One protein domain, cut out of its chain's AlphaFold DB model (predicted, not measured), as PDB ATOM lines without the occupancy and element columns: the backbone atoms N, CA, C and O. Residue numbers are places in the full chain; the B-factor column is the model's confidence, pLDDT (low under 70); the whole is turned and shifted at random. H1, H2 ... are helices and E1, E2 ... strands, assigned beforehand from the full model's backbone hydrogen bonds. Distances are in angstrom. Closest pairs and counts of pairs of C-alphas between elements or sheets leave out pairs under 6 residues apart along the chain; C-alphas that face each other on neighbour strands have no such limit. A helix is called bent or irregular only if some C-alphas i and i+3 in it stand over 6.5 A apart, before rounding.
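What this domain is: This is residues 12 to 72 of the 232 residues of an uncharacterized protein of Steinernema carpocapsae (UniProt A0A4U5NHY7). Two small lobes sit at the two ends of a thin, stretched link, residues 39 to 44, which stands free. One lobe holds the longest helix, H1, with the looped stretch of residues 12 to 22 that ends in E1; the other is a helical hairpin of H2 and H3, whose far part, with residues 66 to 72 standing free, sticks out to one side. The printed part has 61 residues, with one named strand and three named helices in the order E1, H1, H2, H3, mostly helix. It is extended, with a radius of gyration of the C-alphas of 18.6 A, and spans 50 by 29 by 17 A.

How they stand to each other: Begin at H1, residues 23 to 37, which touches no helix. Just before it, E1, residues 20 to 22, meets it only through their tight link. E1 pairs with no named strand, but residues 12 to 13 pair antiparallel with its residues 20 to 21. Beyond the link, H2, residues 46 to 51, is apart from H1. H3, residues 58 to 70, touches H2 with residues 58 to 61 alone; the closest C-alphas, those of Gly 47 and Val 61, are 6.1 A apart. This hairpin runs opposite ways at a tilt of 37 degrees, only just steep. Every O i to N i+4 pair is within hydrogen-bond range in H2 and H3, and 8 of 11 are in H1.

Where its parts are: Find C-alpha 23 at (243.539, 161.297, 294.891); from there H1 runs 20.0 A to C-alpha 37 at (245.647, 152.731, 276.986). H1 is neither bent nor irregular, but only just: C-alphas 28 and 31 are 6.5 A apart. E1 measures 7.1 A and H2 8.6 A. H3 runs 18.5 A to C-alpha 70 at (265.687, 161.537, 255.091).

The domain as a whole: The C-alphas of Lys 23 and Asp 55 are the two farthest apart, 50.9 A. The printed part has no cut and no long link between named elements. Mean pLDDT of the printed part is 88.7, and no printed residue is under 70.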
ATOM      1  N   PHE A  12     249.685 160.972 293.615       94.88
ATOM      2  CA  PHE A  12     249.900 159.549 293.393       94.88
ATOM      3  C   PHE A  12     250.011 159.264 291.887       94.88
ATOM      4  O   PHE A  12     249.265 159.853 291.093       94.88
ATOM      5  N   PRO A  13     250.924 158.384 291.450       96.56
ATOM      6  CA  PRO A  13     251.067 158.032 290.042       96.56
ATOM      7  C   PRO A  13     249.956 157.080 289.578       96.56
ATOM      8  O   PRO A  13     249.574 156.141 290.271       96.56
ATOM      9  N   CYS A  14     249.458 157.278 288.357       96.00
ATOM     10  CA  CYS A  14     248.557 156.325 287.709       96.00
ATOM     11  C   CYS A  14     249.315 155.060 287.273       96.00
ATOM     12  O   CYS A  14     250.294 155.153 286.533       96.00
ATOM     13  N   SER A  15     248.796 153.879 287.614       92.12
ATOM     14  CA  SER A  15     249.364 152.562 287.263       92.12
ATOM     15  C   SER A  15     249.530 152.308 285.759       92.12
ATOM     16  O   SER A  15     250.352 151.496 285.351       92.12
ATOM     17  N   THR A  16     248.738 152.982 284.923       92.56
ATOM     18  CA  THR A  16     248.685 152.732 283.476       92.56
ATOM     19  C   THR A  16     249.541 153.707 282.664       92.56
ATOM     20  O   THR A  16     250.135 153.312 281.667       92.56
ATOM     21  N   CYS A  17     249.589 154.992 283.043       92.25
ATOM     22  CA  CYS A  17     250.318 156.017 282.282       92.25
ATOM     23  C   CYS A  17     251.411 156.748 283.071       92.25
ATOM     24  O   CYS A  17     252.015 157.666 282.521       92.25
ATOM     25  N   GLY A  18     251.605 156.432 284.356       92.81
ATOM     26  CA  GLY A  18     252.660 157.005 285.198       92.81
ATOM     27  C   GLY A  18     252.531 158.499 285.511       92.81
ATOM     28  O   GLY A  18     253.464 159.084 286.042       92.81
ATOM     29  N   ARG A  19     251.403 159.144 285.180       94.44
ATOM     30  CA  ARG A  19     251.172 160.566 285.495       94.44
ATOM     31  C   ARG A  19     250.711 160.722 286.941       94.44
ATOM     32  O   ARG A  19     249.905 159.912 287.397       94.44
ATOM     33  N   ASN A  20     251.178 161.769 287.616       95.75
ATOM     34  CA  ASN A  20     250.843 162.058 289.009       95.75
ATOM     35  C   ASN A  20     249.540 162.855 289.111       95.75
ATOM     36  O   ASN A  20     249.356 163.859 288.421       95.75
ATOM     37  N   PHE A  21     248.647 162.414 289.992       94.94
ATOM     38  CA  PHE A  21     247.360 163.045 290.255       94.94
ATOM     39  C   PHE A  21     247.094 163.118 291.753       94.94
ATOM     40  O   PHE A  21     247.468 162.226 292.505       94.94
ATOM     41  N   ILE A  22     246.369 164.145 292.178       94.25
ATOM     42  CA  ILE A  22     245.729 164.164 293.496       94.25
ATOM     43  C   ILE A  22     244.676 163.049 293.535       94.25
ATOM     44  O   ILE A  22     244.039 162.766 292.514       94.25
ATOM     45  N   LYS A  23     244.451 162.441 294.703       92.56
ATOM     46  CA  LYS A  23     243.539 161.297 294.891       92.56
ATOM     47  C   LYS A  23     242.172 161.467 294.208       92.56
ATOM     48  O   LYS A  23     241.761 160.618 293.423       92.56
ATOM     49  N   SER A  24     241.523 162.617 294.402       93.62
ATOM     50  CA  SER A  24     240.210 162.935 293.807       93.62
ATOM     51  C   SER A  24     240.206 162.969 292.269       93.62
ATOM     52  O   SER A  24     239.179 162.721 291.629       93.62
ATOM     53  N   SER A  25     241.351 163.290 291.662       94.62
ATOM     54  CA  SER A  25     241.553 163.286 290.211       94.62
ATOM     55  C   SER A  25     241.975 161.912 289.703       94.62
ATOM     56  O   SER A  25     241.566 161.533 288.605       94.62
ATOM     57  N   LEU A  26     242.735 161.152 290.500       95.56
ATOM     58  CA  LEU A  26     243.164 159.793 290.176       95.56
ATOM     59  C   LEU A  26     241.958 158.863 290.009       95.56
ATOM     60  O   LEU A  26     241.862 158.202 288.976       95.56
ATOM     61  N   ASP A  27     240.990 158.910 290.930       94.88
ATOM     62  CA  ASP A  27     239.779 158.072 290.888       94.88
ATOM     63  C   ASP A  27     238.993 158.229 289.574       94.88
ATOM     64  O   ASP A  27     238.428 157.278 289.032       94.88
ATOM     65  N   LYS A  28     238.974 159.445 289.016       95.56
ATOM     66  CA  LYS A  28     238.327 159.738 287.725       95.56
ATOM     67  C   LYS A  28     239.235 159.398 286.547       95.56
ATOM     68  O   LYS A  28     238.760 159.002 285.481       95.56
ATOM     69  N   HIS A  29     240.535 159.590 286.726       96.00
ATOM     70  CA  HIS A  29     241.542 159.365 285.707       96.00
ATOM     71  C   HIS A  29     241.709 157.881 285.386       96.00
ATOM     72  O   HIS A  29     241.722 157.520 284.213       96.00
ATOM     73  N   GLU A  30     241.808 157.017 286.393       94.19
ATOM     74  CA  GLU A  30     242.142 155.605 286.228       94.19
ATOM     75  C   GLU A  30     241.205 154.835 285.274       94.19
ATOM     76  O   GLU A  30     241.704 154.238 284.311       94.19
ATOM     77  N   PRO A  31     239.863 154.872 285.424       94.31
ATOM     78  CA  PRO A  31     238.969 154.146 284.520       94.31
ATOM     79  C   PRO A  31     238.994 154.701 283.090       94.31
ATOM     80  O   PRO A  31     238.780 153.954 282.132       94.31
ATOM     81  N   ALA A  32     239.252 156.000 282.915       93.62
ATOM     82  CA  ALA A  32     239.383 156.613 281.596       93.62
ATOM     83  C   ALA A  32     240.735 156.270 280.952       93.62
ATOM     84  O   ALA A  32     240.789 155.908 279.776       93.62
ATOM     85  N   CYS A  33     241.815 156.331 281.729       94.56
ATOM     86  CA  CYS A  33     243.168 156.034 281.286       94.56
ATOM     87  C   CYS A  33     243.293 154.581 280.838       94.56
ATOM     88  O   CYS A  33     243.787 154.341 279.742       94.56
ATOM     89  N   ARG A  34     242.749 153.638 281.614       92.56
ATOM     90  CA  ARG A  34     242.711 152.206 281.280       92.56
ATOM     91  C   ARG A  34     241.994 151.926 279.956       92.56
ATOM     92  O   ARG A  34     242.431 151.107 279.154       92.56
ATOM     93  N   LYS A  35     240.887 152.627 279.689       92.25
ATOM     94  CA  LYS A  35     240.152 152.497 278.417       92.25
ATOM     95  C   LYS A  35     240.949 153.044 277.236       92.25
ATOM     96  O   LYS A  35     240.882 152.483 276.147       92.25
ATOM     97  N   ILE A  36     241.667 154.148 277.433       90.12
ATOM     98  CA  ILE A  36     242.448 154.796 276.374       90.12
ATOM     99  C   ILE A  36     243.738 154.023 276.095       90.12
ATOM    100  O   ILE A  36     244.084 153.862 274.931       90.12
ATOM    101  N   SER A  37     244.413 153.510 277.126       86.88
ATOM    102  CA  SER A  37     245.647 152.731 276.986       86.88
ATOM    103  C   SER A  37     245.424 151.416 276.246       86.88
ATOM    104  O   SER A  37     246.246 151.032 275.425       86.88
ATOM    105  N   ASN A  38     244.290 150.752 276.487       84.56
ATOM    106  CA  ASN A  38     243.944 149.504 275.804       84.56
ATOM    107  C   ASN A  38     243.518 149.734 274.347       84.56
ATOM    108  O   ASN A  38     243.466 148.799 273.548       84.56
ATOM    109  N   LEU A  39     243.195 150.975 273.980       84.81
ATOM    110  CA  LEU A  39     242.722 151.309 272.652       84.81
ATOM    111  C   LEU A  39     243.893 151.782 271.788       84.81
ATOM    112  O   LEU A  39     244.226 152.965 271.754       84.81
ATOM    113  N   ASN A  40     244.469 150.856 271.024       80.75
ATOM    114  CA  ASN A  40     245.524 151.131 270.046       80.75
ATOM    115  C   ASN A  40     244.990 151.919 268.830       80.75
ATOM    116  O   ASN A  40     244.876 151.406 267.714       80.75
ATOM    117  N   ARG A  41     244.617 153.189 269.037       83.12
ATOM    118  CA  ARG A  41     244.211 154.099 267.957       83.12
ATOM    119  C   ARG A  41     245.424 154.415 267.085       83.12
ATOM    120  O   ARG A  41     246.483 154.782 267.586       83.12
ATOM    121  N   LYS A  42     245.252 154.338 265.764       84.38
ATOM    122  CA  LYS A  42     246.280 154.769 264.808       84.38
ATOM    123  C   LYS A  42     246.584 156.253 265.025       84.38
ATOM    124  O   LYS A  42     245.659 157.056 265.166       84.38
ATOM    125  N   LYS A  43     247.871 156.618 265.019       88.50
ATOM    126  CA  LYS A  43     248.307 158.018 265.084       88.50
ATOM    127  C   LYS A  43     247.625 158.806 263.963       88.50
ATOM    128  O   LYS A  43     247.685 158.411 262.798       88.50
ATOM    129  N   PHE A  44     246.948 159.890 264.329       90.12
ATOM    130  CA  PHE A  44     246.276 160.754 263.367       90.12
ATOM    131  C   PHE A  44     247.321 161.448 262.492       90.12
ATOM    132  O   PHE A  44     248.187 162.166 262.991       90.12
ATOM    133  N   ASP A  45     247.241 161.216 261.188       86.81
ATOM    134  CA  ASP A  45     248.135 161.818 260.209       86.81
ATOM    135  C   ASP A  45     247.403 162.958 259.499       86.81
ATOM    136  O   ASP A  45     246.545 162.743 258.640       86.81
ATOM    137  N   SER A  46     247.749 164.185 259.890       87.19
ATOM    138  CA  SER A  46     247.142 165.396 259.340       87.19
ATOM    139  C   SER A  46     247.383 165.564 257.835       87.19
ATOM    140  O   SER A  46     246.534 166.134 257.156       87.19
ATOM    141  N   GLY A  47     248.494 165.050 257.292       87.69
ATOM    142  CA  GLY A  47     248.776 165.102 255.857       87.69
ATOM    143  C   GLY A  47     247.821 164.207 255.081       87.69
ATOM    144  O   GLY A  47     247.194 164.650 254.122       87.69
ATOM    145  N   LYS A  48     247.628 162.970 255.555       88.12
ATOM    146  CA  LYS A  48     246.673 162.037 254.941       88.12
ATOM    147  C   LYS A  48     245.247 162.570 254.985       88.12
ATOM    148  O   LYS A  48     244.522 162.413 254.018       88.12
ATOM    149  N   GLN A  49     244.853 163.195 256.090       89.88
ATOM    150  CA  GLN A  49     243.487 163.698 256.268       89.88
ATOM    151  C   GLN A  49     243.206 164.940 255.426       89.88
ATOM    152  O   GLN A  49     242.102 165.075 254.919       89.88
ATOM    153  N   ARG A  50     244.205 165.806 255.218       85.62
ATOM    154  CA  ARG A  50     244.100 166.924 254.268       85.62
ATOM    155  C   ARG A  50     244.068 166.462 252.812       85.62
ATOM    156  O   ARG A  50     243.391 167.090 252.014       85.62
ATOM    157  N   ALA A  51     244.775 165.378 252.486       87.69
ATOM    158  CA  ALA A  51     244.800 164.827 251.134       87.69
ATOM    159  C   ALA A  51     243.455 164.217 250.701       87.69
ATOM    160  O   ALA A  51     243.129 164.216 249.518       87.69
ATOM    161  N   VAL A  52     242.653 163.717 251.649       84.19
ATOM    162  CA  VAL A  52     241.305 163.206 251.363       84.19
ATOM    163  C   VAL A  52     240.416 164.362 250.888       84.19
ATOM    164  O   VAL A  52     239.996 165.192 251.686       84.19
ATOM    165  N   GLY A  53     240.129 164.405 249.584       81.88
ATOM    166  CA  GLY A  53     239.301 165.441 248.953       81.88
ATOM    167  C   GLY A  53     240.076 166.611 248.334       81.88
ATOM    168  O   GLY A  53     239.448 167.529 247.817       81.88
ATOM    169  N   SER A  54     241.412 166.576 248.360       84.25
ATOM    170  CA  SER A  54     242.265 167.474 247.566       84.25
ATOM    171  C   SER A  54     242.867 166.737 246.366       84.25
ATOM    172  O   SER A  54     242.866 165.508 246.323       84.25
ATOM    173  N   ASP A  55     243.449 167.484 245.436       83.56
ATOM    174  CA  ASP A  55     244.248 166.992 244.308       83.56
ATOM    175  C   ASP A  55     245.563 166.303 244.732       83.56
ATOM    176  O   ASP A  55     246.213 165.621 243.938       83.56
ATOM    177  N   VAL A  56     245.953 166.417 246.005       81.56
ATOM    178  CA  VAL A  56     247.162 165.781 246.534       81.56
ATOM    179  C   VAL A  56     246.954 164.278 246.729       81.56
ATOM    180  O   VAL A  56     246.152 163.829 247.548       81.56
ATOM    181  N   THR A  57     247.758 163.468 246.039       85.50
ATOM    182  CA  THR A  57     247.715 162.009 246.194       85.50
ATOM    183  C   THR A  57     248.253 161.560 247.560       85.50
ATOM    184  O   THR A  57     249.244 162.078 248.084       85.50
ATOM    185  N   LEU A  58     247.661 160.501 248.129       83.56
ATOM    186  CA  LEU A  58     248.158 159.876 249.368       83.56
ATOM    187  C   LEU A  58     249.613 159.389 249.245       83.56
ATOM    188  O   LEU A  58     250.325 159.292 250.246       83.56
ATOM    189  N   GLN A  59     250.053 159.059 248.028       85.38
ATOM    190  CA  GLN A  59     251.439 158.698 247.743       85.38
ATOM    191  C   GLN A  59     252.368 159.914 247.828       85.38
ATOM    192  O   GLN A  59     253.430 159.802 248.437       85.38
ATOM    193  N   GLY A  60     251.945 161.079 247.325       86.75
ATOM    194  CA  GLY A  60     252.674 162.341 247.470       86.75
ATOM    195  C   GLY A  60     252.891 162.724 248.934       86.75
ATOM    196  O   GLY A  60     254.010 163.042 249.326       86.75
ATOM    197  N   VAL A  61     251.865 162.566 249.781       86.25
ATOM    198  CA  VAL A  61     251.994 162.791 251.234       86.25
ATOM    199  C   VAL A  61     253.026 161.851 251.866       86.25
ATOM    200  O   VAL A  61     253.870 162.292 252.645       86.25
ATOM    201  N   ARG A  62     252.989 160.553 251.527       88.00
ATOM    202  CA  ARG A  62     253.960 159.568 252.041       88.00
ATOM    203  C   ARG A  62     255.382 159.862 251.559       88.00
ATOM    204  O   ARG A  62     256.316 159.740 252.348       88.00
ATOM    205  N   LYS A  63     255.549 160.258 250.292       89.75
ATOM    206  CA  LYS A  63     256.847 160.630 249.716       89.75
ATOM    207  C   LYS A  63     257.420 161.858 250.422       89.75
ATOM    208  O   LYS A  63     258.543 161.785 250.903       89.75
ATOM    209  N   ALA A  64     256.623 162.914 250.586       85.00
ATOM    210  CA  ALA A  64     257.032 164.124 251.294       85.00
ATOM    211  C   ALA A  64     257.431 163.839 252.754       85.00
ATOM    212  O   ALA A  64     258.410 164.388 253.255       85.00
ATOM    213  N   GLN A  65     256.714 162.937 253.436       85.88
ATOM    214  CA  GLN A  65     257.084 162.513 254.788       85.88
ATOM    215  C   GLN A  65     258.435 161.778 254.804       85.88
ATOM    216  O   GLN A  65     259.282 162.095 255.634       85.88
ATOM    217  N   LYS A  66     258.665 160.854 253.860       87.12
ATOM    218  CA  LYS A  66     259.931 160.114 253.737       87.12
ATOM    219  C   LYS A  66     261.105 161.027 253.376       87.12
ATOM    220  O   LYS A  66     262.202 160.849 253.895       87.12
ATOM    221  N   GLU A  67     260.888 162.020 252.518       85.38
ATOM    222  CA  GLU A  67     261.898 163.033 252.189       85.38
ATOM    223  C   GLU A  67     262.234 163.889 253.412       85.38
ATOM    224  O   GLU A  67     263.406 164.081 253.725       85.38
ATOM    225  N   ARG A  68     261.222 164.305 254.180       79.75
ATOM    226  CA  ARG A  68     261.423 165.006 255.452       79.75
ATOM    227  C   ARG A  68     262.200 164.160 256.465       79.75
ATOM    228  O   ARG A  68     263.060 164.693 257.157       79.75
ATOM    229  N   GLU A  69     261.907 162.866 256.565       83.50
ATOM    230  CA  GLU A  69     262.631 161.927 257.434       83.50
ATOM    231  C   GLU A  69     264.085 161.735 256.978       83.50
ATOM    232  O   GLU A  69     264.986 161.745 257.811       83.50
ATOM    233  N   LYS A  70     264.335 161.650 255.664       82.31
ATOM    234  CA  LYS A  70     265.687 161.537 255.091       82.31
ATOM    235  C   LYS A  70     266.564 162.755 255.406       82.31
ATOM    236  O   LYS A  70     267.764 162.602 255.588       82.31
ATOM    237  N   VAL A  71     265.968 163.943 255.502       78.38
ATOM    238  CA  VAL A  71     266.653 165.197 255.874       78.38
ATOM    239  C   VAL A  71     266.714 165.378 257.407       78.38
ATOM    240  O   VAL A  71     267.056 166.440 257.911       78.38
ATOM    241  N   GLY A  72     266.388 164.342 258.190       77.50
ATOM    242  CA  GLY A  72     266.498 164.360 259.652       77.50
ATOM    243  C   GLY A  72     265.329 165.033 260.372       77.50
ATOM    244  O   GLY A  72     265.399 165.260 261.576       77.50
TER     245      GLY A  72